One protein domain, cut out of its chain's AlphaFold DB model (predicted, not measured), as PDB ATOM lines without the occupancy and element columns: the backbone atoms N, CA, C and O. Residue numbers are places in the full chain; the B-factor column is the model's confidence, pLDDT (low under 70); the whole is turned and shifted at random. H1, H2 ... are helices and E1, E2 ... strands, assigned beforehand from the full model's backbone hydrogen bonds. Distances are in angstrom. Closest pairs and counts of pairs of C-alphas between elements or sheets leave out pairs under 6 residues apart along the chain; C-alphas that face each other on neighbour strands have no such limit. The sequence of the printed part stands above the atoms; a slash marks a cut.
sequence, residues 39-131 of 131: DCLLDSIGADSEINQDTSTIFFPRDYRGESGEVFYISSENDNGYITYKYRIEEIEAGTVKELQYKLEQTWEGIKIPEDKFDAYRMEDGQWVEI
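AT A GLANCE: This is residues 39 to 131 of the 131 residues of an uncharacterized protein of hydrocarbon metagenome (UniProt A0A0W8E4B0). A single sheet of six strands, strongly twisted and curled, has the short helix H1 tucked into the angle of its curl, near E6, E5 and E1. The long hairpin of E3 and E4 makes the longest axis, and its tip, residues 93 to 98, sticks out from the body. The printed part has 93 residues with one named helix followed by six named strands, H1 E1 E2 E3 E4 E5 E6, and is mostly strand; the sheet runs E4 E3 E2 E1 E5 E6, antiparallel throughout. The whole is compact, with a radius of gyration of the C-alphas of 13.5 A, yet elongated in outline, spanning 45 by 26 by 25 A.

HOW THE PARTS SIT: From edge to edge of the sheet the strands' lines turn by 110 degrees and the way across it turns by 81 degrees. E1, residues 56 to 61, and E2, residues 71 to 78, form a hairpin, with N 59 and O 73 within hydrogen-bond range at 2.8 A. E3, residues 81 to 94, forms a hairpin with E2, with N 85 and O 74 at 2.7 A. E4, residues 97 to 109, an edge strand, forms a hairpin with E3, with N 90 and O 101 at 2.8 A. E1 to E4 are a meander, each strand the antiparallel neighbour of the one before. E3 bends by 54 degrees at residue 91. On the other side of E1 from E2 is E5, residues 118 to 124, with N 58 and O 121 at 2.8 A. E6, residues 127 to 130, the other edge strand, forms a hairpin with E5, with N 124 and O 127 at 2.8 A. E4 and E5 are apart. H1, residues 39 to 47, is on the sheet and stands at the sheet's level, with a height over the sheet of 0.1 A; the closest C-alphas of H1 and E6 are those of Leu 42 and Trp 128, 7.1 A apart. In H1 every O i to N i+4 pair is within hydrogen-bond range.

IN THESE COORDINATES: E3 is the longest strand by residues and measures 38.3 A from first to last C-alpha, and E4 measures 36.4 A. E2 measures 23.1 A, E5 18.4 A, E1 16.7 A, H1 12.3 A and E6 9.8 A. H1 begins at C-alpha 39, (-37.538, 17.934, 5.539). E3 ends at C-alpha 94, (-21.522, 18.840, 21.464), and E6 ends at C-alpha 130, (-40.769, 14.495, -5.019).

THE WHOLE: The two C-alphas farthest apart are those of Asp 79 and Thr 96, at 45.8 A. The printed part has no cut and no long link, and it ends at Ile 131, the chain's last residue. The mean pLDDT of the printed part is 86.7, and residues 49 to 54 and 94 to 97 are under 70.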
ATOM      1  N   ASP A  39     -37.311  16.488   5.676       90.25
ATOM      2  CA  ASP A  39     -37.538  17.934   5.539       90.25
ATOM      3  C   ASP A  39     -36.367  18.755   6.094       90.25
ATOM      4  O   ASP A  39     -35.891  19.676   5.439       90.25
ATOM      5  N   CYS A  40     -35.827  18.367   7.257       88.25
ATOM      6  CA  CYS A  40     -34.671  19.044   7.842       88.25
ATOM      7  C   CYS A  40     -33.427  18.945   6.945       88.25
ATOM      8  O   CYS A  40     -32.666  19.906   6.853       88.25
ATOM      9  N   LEU A  41     -33.213  17.794   6.295       90.06
ATOM     10  CA  LEU A  41     -32.100  17.593   5.362       90.06
ATOM     11  C   LEU A  41     -32.294  18.335   4.047       90.06
ATOM     12  O   LEU A  41     -31.345  18.908   3.518       90.06
ATOM     13  N   LEU A  42     -33.514  18.324   3.516       90.75
ATOM     14  CA  LEU A  42     -33.872  19.075   2.322       90.75
ATOM     15  C   LEU A  42     -33.626  20.573   2.550       90.75
ATOM     16  O   LEU A  42     -32.970  21.216   1.729       90.75
ATOM     17  N   ASP A  43     -34.045  21.109   3.696       88.19
ATOM     18  CA  ASP A  43     -33.792  22.502   4.071       88.19
ATOM     19  C   ASP A  43     -32.294  22.785   4.264       88.19
ATOM     20  O   ASP A  43     -31.782  23.782   3.752       88.19
ATOM     21  N   SER A  44     -31.562  21.907   4.963       86.94
ATOM     22  CA  SER A  44     -30.131  22.117   5.213       86.94
ATOM     23  C   SER A  44     -29.304  22.076   3.929       86.94
ATOM     24  O   SER A  44     -28.429  22.914   3.738       86.94
ATOM     25  N   ILE A  45     -29.598  21.131   3.030       86.12
ATOM     26  CA  ILE A  45     -28.924  21.002   1.732       86.12
ATOM     27  C   ILE A  45     -29.355  22.128   0.788       86.12
ATOM     28  O   ILE A  45     -28.531  22.654   0.045       86.12
ATOM     29  N   GLY A  46     -30.620  22.554   0.851       80.25
ATOM     30  CA  GLY A  46     -31.118  23.725   0.127       80.25
ATOM     31  C   GLY A  46     -30.454  25.040   0.562       80.25
ATOM     32  O   GLY A  46     -30.399  25.993  -0.214       80.25
ATOM     33  N   ALA A  47     -29.903  25.105   1.774       76.62
ATOM     34  CA  ALA A  47     -29.102  26.239   2.235       76.62
ATOM     35  C   ALA A  47     -27.605  26.111   1.894       76.62
ATOM     36  O   ALA A  47     -26.875  27.102   1.975       76.62
ATOM     37  N   ASP A  48     -27.138  24.916   1.522       76.75
ATOM     38  CA  ASP A  48     -25.736  24.651   1.220       76.75
ATOM     39  C   ASP A  48     -25.404  25.054  -0.224       76.75
ATOM     40  O   ASP A  48     -25.886  24.471  -1.197       76.75
ATOM     41  N   SER A  49     -24.565  26.082  -0.360       61.59
ATOM     42  CA  SER A  49     -24.137  26.628  -1.650       61.59
ATOM     43  C   SER A  49     -23.122  25.755  -2.396       61.59
ATOM     44  O   SER A  49     -22.828  26.042  -3.555       61.59
ATOM     45  N   GLU A  50     -22.538  24.740  -1.747       67.44
ATOM     46  CA  GLU A  50     -21.559  23.850  -2.387       67.44
ATOM     47  C   GLU A  50     -22.218  22.746  -3.226       67.44
ATOM     48  O   GLU A  50     -21.609  22.227  -4.166       67.44
ATOM     49  N   ILE A  51     -23.473  22.404  -2.925       68.06
ATOM     50  CA  ILE A  51     -24.241  21.414  -3.676       68.06
ATOM     51  C   ILE A  51     -24.940  22.139  -4.823       68.06
ATOM     52  O   ILE A  51     -25.711  23.070  -4.612       68.06
ATOM     53  N   ASN A  52     -24.675  21.721  -6.062       67.12
ATOM     54  CA  ASN A  52     -25.322  22.312  -7.229       67.12
ATOM     55  C   ASN A  52     -26.786  21.849  -7.301       67.12
ATOM     56  O   ASN A  52     -27.081  20.776  -7.832       67.12
ATOM     57  N   GLN A  53     -27.682  22.628  -6.699       65.56
ATOM     58  CA  GLN A  53     -29.075  22.249  -6.445       65.56
ATOM     59  C   GLN A  53     -29.850  21.965  -7.736       65.56
ATOM     60  O   GLN A  53     -30.617  21.009  -7.777       65.56
ATOM     61  N   ASP A  54     -29.563  22.700  -8.812       65.19
ATOM     62  CA  ASP A  54     -30.281  22.602 -10.089       65.19
ATOM     63  C   ASP A  54     -30.062  21.265 -10.824       65.19
ATOM     64  O   ASP A  54     -30.865  20.877 -11.673       65.19
ATOM     65  N   THR A  55     -28.978  20.541 -10.519       73.38
ATOM     66  CA  THR A  55     -28.679  19.230 -11.129       73.38
ATOM     67  C   THR A  55     -28.599  18.093 -10.119       73.38
ATOM     68  O   THR A  55     -28.271  16.961 -10.490       73.38
ATOM     69  N   SER A  56     -28.896  18.376  -8.849       85.44
ATOM     70  CA  SER A  56     -28.790  17.405  -7.767       85.44
ATOM     71  C   SER A  56     -30.147  16.798  -7.420       85.44
ATOM     72  O   SER A  56     -31.174  17.466  -7.371       85.44
ATOM     73  N   THR A  57     -30.157  15.492  -7.185       91.81
ATOM     74  CA  THR A  57     -31.314  14.729  -6.710       91.81
ATOM     75  C   THR A  57     -30.928  14.026  -5.414       91.81
ATOM     76  O   THR A  57     -29.868  13.400  -5.343       91.81
ATOM     77  N   ILE A  58     -31.763  14.144  -4.387       93.81
ATOM     78  CA  ILE A  58     -31.562  13.533  -3.073       93.81
ATOM     79  C   ILE A  58     -32.415  12.272  -2.987       93.81
ATOM     80  O   ILE A  58     -33.575  12.280  -3.380       93.81
ATOM     81  N   PHE A  59     -31.848  11.195  -2.454       95.69
ATOM     82  CA  PHE A  59     -32.497   9.898  -2.321       95.69
ATOM     83  C   PHE A  59     -32.467   9.428  -0.874       95.69
ATOM     84  O   PHE A  59     -31.394   9.253  -0.285       95.69
ATOM     85  N   PHE A  60     -33.647   9.132  -0.337       96.38
ATOM     86  CA  PHE A  60     -33.818   8.545   0.984       96.38
ATOM     87  C   PHE A  60     -34.280   7.093   0.867       96.38
ATOM     88  O   PHE A  60     -35.175   6.796   0.072       96.38
ATOM     89  N   PRO A  61     -33.706   6.157   1.642       96.00
ATOM     90  CA  PRO A  61     -34.308   4.840   1.815       96.00
ATOM     91  C   PRO A  61     -35.774   4.972   2.256       96.00
ATOM     92  O   PRO A  61     -36.114   5.856   3.038       96.00
ATOM     93  N   ARG A  62     -36.656   4.089   1.782       93.19
ATOM     94  CA  ARG A  62     -38.099   4.157   2.105       93.19
ATOM     95  C   ARG A  62     -38.409   3.990   3.592       93.19
ATOM     96  O   ARG A  62     -39.477   4.368   4.062       93.19
ATOM     97  N   ASP A  63     -37.502   3.355   4.317       93.31
ATOM     98  CA  ASP A  63     -37.566   3.139   5.755       93.31
ATOM     99  C   ASP A  63     -36.781   4.181   6.559       93.31
ATOM    100  O   ASP A  63     -36.704   4.030   7.774       93.31
ATOM    101  N   TYR A  64     -36.254   5.229   5.912       94.38
ATOM    102  CA  TYR A  64     -35.482   6.299   6.545       94.38
ATOM    103  C   TYR A  64     -36.285   7.026   7.628       94.38
ATOM    104  O   TYR A  64     -37.393   7.516   7.377       94.38
ATOM    105  N   ARG A  65     -35.703   7.135   8.824       92.75
ATOM    106  CA  ARG A  65     -36.319   7.740  10.017       92.75
ATOM    107  C   ARG A  65     -35.616   9.006  10.496       92.75
ATOM    108  O   ARG A  65     -36.181   9.731  11.310       92.75
ATOM    109  N   GLY A  66     -34.414   9.277  10.001       91.06
ATOM    110  CA  GLY A  66     -33.547  10.338  10.495       91.06
ATOM    111  C   GLY A  66     -32.728   9.939  11.719       91.06
ATOM    112  O   GLY A  66     -32.369  10.807  12.512       91.06
ATOM    113  N   GLU A  67     -32.471   8.647  11.919       91.81
ATOM    114  CA  GLU A  67     -31.718   8.140  13.071       91.81
ATOM    115  C   GLU A  67     -30.200   8.138  12.814       91.81
ATOM    116  O   GLU A  67     -29.726   8.050  11.678       91.81
ATOM    117  N   SER A  68     -29.410   8.200  13.892       90.75
ATOM    118  CA  SER A  68     -27.953   8.040  13.810       90.75
ATOM    119  C   SER A  68     -27.585   6.701  13.165       90.75
ATOM    120  O   SER A  68     -28.135   5.649  13.493       90.75
ATOM    121  N   GLY A  69     -26.633   6.733  12.238       91.50
ATOM    122  CA  GLY A  69     -26.192   5.588  11.455       91.50
ATOM    123  C   GLY A  69     -26.972   5.367  10.160       91.50
ATOM    124  O   GLY A  69     -26.472   4.628   9.304       91.50
ATOM    125  N   GLU A  70     -28.127   6.006   9.965       95.56
ATOM    126  CA  GLU A  70     -28.845   5.951   8.691       95.56
ATOM    127  C   GLU A  70     -28.095   6.695   7.584       95.56
ATOM    128  O   GLU A  70     -27.190   7.496   7.828       95.56
ATOM    129  N   VAL A  71     -28.446   6.385   6.337       96.12
ATOM    130  CA  VAL A  71     -27.767   6.909   5.152       96.12
ATOM    131  C   VAL A  71     -28.764   7.489   4.166       96.12
ATOM    132  O   VAL A  71     -29.887   7.005   4.047       96.12
ATOM    133  N   PHE A  72     -28.316   8.491   3.430       95.62
ATOM    134  CA  PHE A  72     -29.017   9.049   2.281       95.62
ATOM    135  C   PHE A  72     -28.004   9.330   1.172       95.62
ATOM    136  O   PHE A  72     -26.787   9.253   1.379       95.62
ATOM    137  N   TYR A  73     -28.502   9.614  -0.025       95.06
ATOM    138  CA  TYR A  73     -27.658   9.793  -1.199       95.06
ATOM    139  C   TYR A  73     -27.979  11.102  -1.896       95.06
ATOM    140  O   TYR A  73     -29.130  11.519  -1.932       95.06
ATOM    141  N   ILE A  74     -26.966  11.720  -2.487       92.81
ATOM    142  CA  ILE A  74     -27.124  12.869  -3.376       92.81
ATOM    143  C   ILE A  74     -26.477  12.490  -4.697       92.81
ATOM    144  O   ILE A  74     -25.306  12.124  -4.716       92.81
ATOM    145  N   SER A  75     -27.215  12.549  -5.795       91.94
ATOM    146  CA  SER A  75     -26.664  12.352  -7.134       91.94
ATOM    147  C   SER A  75     -26.690  13.668  -7.886       91.94
ATOM    148  O   SER A  75     -27.722  14.327  -7.903       91.94
ATOM    149  N   SER A  76     -25.575  14.042  -8.501       89.19
ATOM    150  CA  SER A  76     -25.469  15.202  -9.381       89.19
ATOM    151  C   SER A  76     -25.096  14.739 -10.785       89.19
ATOM    152  O   SER A  76     -24.221  13.884 -10.963       89.19
ATOM    153  N   GLU A  77     -25.779  15.295 -11.780       86.44
ATOM    154  CA  GLU A  77     -25.452  15.105 -13.192       86.44
ATOM    155  C   GLU A  77     -24.597  16.280 -13.683       86.44
ATOM    156  O   GLU A  77     -24.939  17.448 -13.480       86.44
ATOM    157  N   ASN A  78     -23.466  15.969 -14.313       80.38
ATOM    158  CA  ASN A  78     -22.592  16.940 -14.963       80.38
ATOM    159  C   ASN A  78     -22.203  16.467 -16.375       80.38
ATOM    160  O   ASN A  78     -22.526  15.352 -16.783       80.38
ATOM    161  N   ASP A  79     -21.466  17.300 -17.113       78.19
ATOM    162  CA  ASP A  79     -21.031  16.999 -18.488       78.19
ATOM    163  C   ASP A  79     -20.198  15.704 -18.611       78.19
ATOM    164  O   ASP A  79     -20.087  15.134 -19.697       78.19
ATOM    165  N   ASN A  80     -19.619  15.223 -17.506       76.12
ATOM    166  CA  ASN A  80     -18.804  14.010 -17.436       76.12
ATOM    167  C   ASN A  80     -19.582  12.776 -16.930       76.12
ATOM    168  O   ASN A  80     -18.997  11.696 -16.827       76.12
ATOM    169  N   GLY A  81     -20.881  12.906 -16.632       84.44
ATOM    170  CA  GLY A  81     -21.762  11.821 -16.195       84.44
ATOM    171  C   GLY A  81     -22.373  12.037 -14.807       84.44
ATOM    172  O   GLY A  81     -22.549  13.162 -14.346       84.44
ATOM    173  N   TYR A  82     -22.726  10.935 -14.142       87.88
ATOM    174  CA  TYR A  82     -23.337  10.951 -12.809       87.88
ATOM    175  C   TYR A  82     -22.280  10.819 -11.717       87.88
ATOM    176  O   TYR A  82     -21.440   9.920 -11.776       87.88
ATOM    177  N   ILE A  83     -22.360  11.654 -10.686       90.31
ATOM    178  CA  ILE A  83     -21.612  11.471  -9.443       90.31
ATOM    179  C   ILE A  83     -22.619  11.309  -8.316       90.31
ATOM    180  O   ILE A  83     -23.493  12.151  -8.135       90.31
ATOM    181  N   THR A  84     -22.491  10.228  -7.555       92.69
ATOM    182  CA  THR A  84     -23.339   9.951  -6.399       92.69
ATOM    183  C   THR A  84     -22.519   9.986  -5.122       92.69
ATOM    184  O   THR A  84     -21.521   9.285  -4.976       92.69
ATOM    185  N   TYR A  85     -22.981  10.772  -4.168       92.88
ATOM    186  CA  TYR A  85     -22.429  10.926  -2.839       92.88
ATOM    187  C   TYR A  85     -23.307  10.175  -1.848       92.88
ATOM    188  O   TYR A  85     -24.527  10.328  -1.838       92.88
ATOM    189  N   LYS A  86     -22.684   9.359  -1.006       95.00
ATOM    190  CA  LYS A  86     -23.331   8.671   0.103       95.00
ATOM    191  C   LYS A  86     -23.023   9.423   1.386       95.00
ATOM    192  O   LYS A  86     -21.855   9.523   1.769       95.00
ATOM    193  N   TYR A  87     -24.062   9.875   2.069       94.62
ATOM    194  CA  TYR A  87     -23.961  10.522   3.366       94.62
ATOM    195  C   TYR A  87     -24.486   9.605   4.462       94.62
ATOM    196  O   TYR A  87     -25.418   8.828   4.248       94.62
ATOM    197  N   ARG A  88     -23.881   9.701   5.642       95.31
ATOM    198  CA  ARG A  88     -24.310   9.008   6.854       95.31
ATOM    199  C   ARG A  88     -24.635  10.027   7.933       95.31
ATOM    200  O   ARG A  88     -23.885  10.984   8.106       95.31
ATOM    201  N   ILE A  89     -25.723   9.791   8.654       93.75
ATOM    202  CA  ILE A  89     -26.061  10.540   9.859       93.75
ATOM    203  C   ILE A  89     -25.159  10.046  10.986       93.75
ATOM    204  O   ILE A  89     -25.126   8.854  11.286       93.75
ATOM    205  N   GLU A  90     -24.402  10.944  11.590       91.62
ATOM    206  CA  GLU A  90     -23.531  10.682  12.725       91.62
ATOM    207  C   GLU A  90     -23.994  11.524  13.913       91.62
ATOM    208  O   GLU A  90     -24.410  12.673  13.775       91.62
ATOM    209  N   GLU A  91     -23.915  10.931  15.097       88.62
ATOM    210  CA  GLU A  91     -24.108  11.648  16.348       88.62
ATOM    211  C   GLU A  91     -22.777  12.268  16.771       88.62
ATOM    212  O   GLU A  91     -21.754  11.582  16.849       88.62
ATOM    213  N   ILE A  92     -22.793  13.566  17.045       84.75
ATOM    214  CA  ILE A  92     -21.662  14.308  17.580       84.75
ATOM    215  C   ILE A  92     -21.961  14.741  19.018       84.75
ATOM    216  O   ILE A  92     -23.042  15.228  19.352       84.75
ATOM    217  N   GLU A  93     -20.975  14.566  19.896       76.81
ATOM    218  CA  GLU A  93     -21.064  15.037  21.277       76.81
ATOM    219  C   GLU A  93     -20.679  16.523  21.336       76.81
ATOM    220  O   GLU A  93     -19.508  16.883  21.477       76.81
ATOM    221  N   ALA A  94     -21.676  17.405  21.240       63.69
ATOM    222  CA  ALA A  94     -21.522  18.840  21.464       63.69
ATOM    223  C   ALA A  94     -21.739  19.169  22.956       63.69
ATOM    224  O   ALA A  94     -22.671  19.865  23.361       63.69
ATOM    225  N   GLY A  95     -20.872  18.635  23.821       67.44
ATOM    226  CA  GLY A  95     -20.962  18.847  25.268       67.44
ATOM    227  C   GLY A  95     -22.080  18.026  25.922       67.44
ATOM    228  O   GLY A  95     -21.964  16.811  26.020       67.44
ATOM    229  N   THR A  96     -23.123  18.682  26.445       61.06
ATOM    230  CA  THR A  96     -24.238  18.017  27.162       61.06
ATOM    231  C   THR A  96     -25.393  17.627  26.235       61.06
ATOM    232  O   THR A  96     -26.283  16.887  26.650       61.06
ATOM    233  N   VAL A  97     -25.384  18.105  24.988       63.34
ATOM    234  CA  VAL A  97     -26.419  17.821  23.989       63.34
ATOM    235  C   VAL A  97     -25.837  16.900  22.921       63.34
ATOM    236  O   VAL A  97     -24.741  17.127  22.406       63.34
ATOM    237  N   LYS A  98     -26.576  15.832  22.627       70.88
ATOM    238  CA  LYS A  98     -26.313  14.930  21.508       70.88
ATOM    239  C   LYS A  98     -26.869  15.589  20.253       70.88
ATOM    240  O   LYS A  98     -28.080  15.781  20.176       70.88
ATOM    241  N   GLU A  99     -25.995  15.962  19.324       82.69
ATOM    242  CA  GLU A  99     -26.397  16.574  18.060       82.69
ATOM    243  C   GLU A  99     -26.238  15.586  16.898       82.69
ATOM    244  O   GLU A  99     -25.258  14.847  16.840       82.69
ATOM    245  N   LEU A 100     -27.182  15.558  15.956       87.69
ATOM    246  CA  LEU A 100     -27.028  14.822  14.700       87.69
ATOM    247  C   LEU A 100     -26.448  15.721  13.610       87.69
ATOM    248  O   LEU A 100     -26.910  16.840  13.391       87.69
ATOM    249  N   GLN A 101     -25.472  15.195  12.880       89.31
ATOM    250  CA  GLN A 101     -24.914  15.793  11.670       89.31
ATOM    251  C   GLN A 101     -24.847  14.749  10.561       89.31
ATOM    252  O   GLN A 101     -24.837  13.553  10.827       89.31
ATOM    253  N   TYR A 102     -24.772  15.181   9.307       90.62
ATOM    254  CA  TYR A 102     -24.494  14.281   8.195       90.62
ATOM    255  C   TYR A 102     -23.062  14.454   7.707       90.62
ATOM    256  O   TYR A 102     -22.516  15.555   7.671       90.62
ATOM    257  N   LYS A 103     -22.453  13.347   7.294       90.88
ATOM    258  CA  LYS A 103     -21.078  13.321   6.808       90.88
ATOM    259  C   LYS A 103     -20.972  12.511   5.534       90.88
ATOM    260  O   LYS A 103     -21.590  11.455   5.407       90.88
ATOM    261  N   LEU A 104     -20.155  13.000   4.605       92.50
ATOM    262  CA  LEU A 104     -19.815  12.266   3.395       92.50
ATOM    263  C   LEU A 104     -19.053  10.988   3.770       92.50
ATOM    264  O   LEU A 104     -17.952  11.043   4.318       92.50
ATOM    265  N   GLU A 105     -19.643   9.837   3.468       94.06
ATOM    266  CA  GLU A 105     -19.051   8.526   3.717       94.06
ATOM    267  C   GLU A 105     -18.312   8.013   2.477       94.06
ATOM    268  O   GLU A 105     -17.199   7.498   2.587       94.06
ATOM    269  N   GLN A 106     -18.932   8.125   1.296       94.19
ATOM    270  CA  GLN A 106     -18.384   7.618   0.033       94.19
ATOM    271  C   GLN A 106     -18.828   8.461  -1.163       94.19
ATOM    272  O   GLN A 106     -19.910   9.041  -1.154       94.19
ATOM    273  N   THR A 107     -18.018   8.439  -2.220       93.06
ATOM    274  CA  THR A 107     -18.336   9.021  -3.529       93.06
ATOM    275  C   THR A 107     -18.234   7.938  -4.594       93.06
ATOM    276  O   THR A 107     -17.287   7.147  -4.598       93.06
ATOM    277  N   TRP A 108     -19.201   7.906  -5.504       93.50
ATOM    278  CA  TRP A 108     -19.295   6.957  -6.602       93.50
ATOM    279  C   TRP A 108     -19.450   7.690  -7.931       93.50
ATOM    280  O   TRP A 108     -20.398   8.445  -8.128       93.50
ATOM    281  N   GLU A 109     -18.547   7.423  -8.865       92.56
ATOM    282  CA  GLU A 109     -18.598   7.973 -10.219       92.56
ATOM    283  C   GLU A 109     -19.308   7.001 -11.168       92.56
ATOM    284  O   GLU A 109     -19.136   5.784 -11.086       92.56
ATOM    285  N   GLY A 110     -20.128   7.536 -12.070       88.44
ATOM    286  CA  GLY A 110     -20.875   6.774 -13.071       88.44
ATOM    287  C   GLY A 110     -22.027   5.932 -12.514       88.44
ATOM    288  O   GLY A 110     -22.604   5.138 -13.256       88.44
ATOM    289  N   ILE A 111     -22.377   6.082 -11.232       88.81
ATOM    290  CA  ILE A 111     -23.493   5.360 -10.612       88.81
ATOM    291  C   ILE A 111     -24.727   6.252 -10.579       88.81
ATOM    292  O   ILE A 111     -24.732   7.281  -9.906       88.81
ATOM    293  N   LYS A 112     -25.791   5.797 -11.248       88.88
ATOM    294  CA  LYS A 112     -27.138   6.356 -11.131       88.88
ATOM    295  C   LYS A 112     -27.958   5.530 -10.142       88.88
ATOM    296  O   LYS A 112     -28.046   4.308 -10.277       88.88
ATOM    297  N   ILE A 113     -28.555   6.199  -9.160       89.94
ATOM    298  CA  ILE A 113     -29.436   5.561  -8.181       89.94
ATOM    299  C   ILE A 113     -30.799   5.266  -8.833       89.94
ATOM    300  O   ILE A 113     -31.328   6.122  -9.541       89.94
ATOM    301  N   PRO A 114     -31.361   4.056  -8.650       89.06
ATOM    302  CA  PRO A 114     -32.674   3.714  -9.184       89.06
ATOM    303  C   PRO A 114     -33.774   4.399  -8.365       89.06
ATOM    304  O   PRO A 114     -34.070   3.977  -7.250       89.06
ATOM    305  N   GLU A 115     -34.375   5.443  -8.930       89.50
ATOM    306  CA  GLU A 115     -35.363   6.314  -8.270       89.50
ATOM    307  C   GLU A 115     -36.545   5.507  -7.698       89.50
ATOM    308  O   GLU A 115     -36.969   5.738  -6.576       89.50
ATOM    309  N   ASP A 116     -36.970   4.431  -8.375       90.88
ATOM    310  CA  ASP A 116     -38.079   3.572  -7.940       90.88
ATOM    311  C   ASP A 116     -37.842   2.852  -6.602       90.88
ATOM    312  O   ASP A 116     -38.785   2.300  -6.034       90.88
ATOM    313  N   LYS A 117     -36.605   2.792  -6.100       92.12
ATOM    314  CA  LYS A 117     -36.269   2.145  -4.820       92.12
ATOM    315  C   LYS A 117     -36.199   3.106  -3.642       92.12
ATOM    316  O   LYS A 117     -36.133   2.628  -2.510       92.12
ATOM    317  N   PHE A 118     -36.235   4.406  -3.896       95.88
ATOM    318  CA  PHE A 118     -36.001   5.448  -2.908       95.88
ATOM    319  C   PHE A 118     -37.145   6.454  -2.933       95.88
ATOM    320  O   PHE A 118     -37.913   6.501  -3.887       95.88
ATOM    321  N   ASP A 119     -37.242   7.249  -1.877       95.50
ATOM    322  CA  ASP A 119     -38.014   8.482  -1.927       95.50
ATOM    323  C   ASP A 119     -37.054   9.560  -2.440       95.50
ATOM    324  O   ASP A 119     -36.040   9.853  -1.792       95.50
ATOM    325  N   ALA A 120     -37.308  10.047  -3.653       94.44
ATOM    326  CA  ALA A 120     -36.397  10.899  -4.401       94.44
ATOM    327  C   ALA A 120     -36.935  12.328  -4.487       94.44
ATOM    328  O   ALA A 120     -38.120  12.538  -4.721       94.44
ATOM    329  N   TYR A 121     -36.050  13.310  -4.322       93.50
ATOM    330  CA  TYR A 121     -36.393  14.728  -4.370       93.50
ATOM    331  C   TYR A 121     -35.422  15.473  -5.273       93.50
ATOM    332  O   TYR A 121     -34.205  15.302  -5.167       93.50
ATOM    333  N   ARG A 122     -35.947  16.337  -6.136       90.81
ATOM    334  CA  ARG A 122     -35.168  17.218  -7.008       90.81
ATOM    335  C   ARG A 122     -35.553  18.670  -6.753       90.81
ATOM    336  O   ARG A 122     -36.715  18.953  -6.479       90.81
ATOM    337  N   MET A 123     -34.580  19.575  -6.815       85.06
ATOM    338  CA  MET A 123     -34.859  21.003  -6.711       85.06
ATOM    339  C   MET A 123     -35.432  21.502  -8.042       85.06
ATOM    340  O   MET A 123     -34.766  21.427  -9.073       85.06
ATOM    341  N   GLU A 124     -36.654  22.022  -8.020       85.19
ATOM    342  CA  GLU A 124     -37.304  22.679  -9.153       85.19
ATOM    343  C   GLU A 124     -37.844  24.036  -8.684       85.19
ATOM    344  O   GLU A 124     -38.540  24.125  -7.675       85.19
ATOM    345  N   ASP A 125     -37.480  25.119  -9.378       82.38
ATOM    346  CA  ASP A 125     -37.906  26.494  -9.056       82.38
ATOM    347  C   ASP A 125     -37.663  26.922  -7.587       82.38
ATOM    348  O   ASP A 125     -38.421  27.702  -7.003       82.38
ATOM    349  N   GLY A 126     -36.578  26.429  -6.978       78.25
ATOM    350  CA  GLY A 126     -36.215  26.728  -5.588       78.25
ATOM    351  C   GLY A 126     -37.043  25.976  -4.542       78.25
ATOM    352  O   GLY A 126     -37.052  26.372  -3.375       78.25
ATOM    353  N   GLN A 127     -37.751  24.917  -4.942       85.19
ATOM    354  CA  GLN A 127     -38.461  24.013  -4.046       85.19
ATOM    355  C   GLN A 127     -38.075  22.558  -4.316       85.19
ATOM    356  O   GLN A 127     -37.881  22.151  -5.458       85.19
ATOM    357  N   TRP A 128     -38.004  21.753  -3.259       88.75
ATOM    358  CA  TRP A 128     -37.836  20.311  -3.402       88.75
ATOM    359  C   TRP A 128     -39.151  19.669  -3.838       88.75
ATOM    360  O   TRP A 128     -40.163  19.770  -3.143       88.75
ATOM    361  N   VAL A 129     -39.120  18.986  -4.980       90.94
ATOM    362  CA  VAL A 129     -40.243  18.245  -5.554       90.94
ATOM    363  C   VAL A 129     -39.920  16.756  -5.513       90.94
ATOM    364  O   VAL A 129     -38.827  16.343  -5.896       90.94
ATOM    365  N   GLU A 130     -40.862  15.958  -5.015       92.62
ATOM    366  CA  GLU A 130     -40.769  14.495  -5.019       92.62
ATOM    367  C   GLU A 130     -40.970  13.957  -6.446       92.62
ATOM    368  O   GLU A 130     -41.910  14.381  -7.128       92.62
ATOM    369  N   ILE A 131     -40.095  13.047  -6.892       89.88
ATOM    370  CA  ILE A 131     -40.070  12.507  -8.266       89.88
ATOM    371  C   ILE A 131     -40.155  10.980  -8.324       89.88
ATOM    372  O   ILE A 131     -39.645  10.310  -7.398       89.88
TER     373      ILE A 131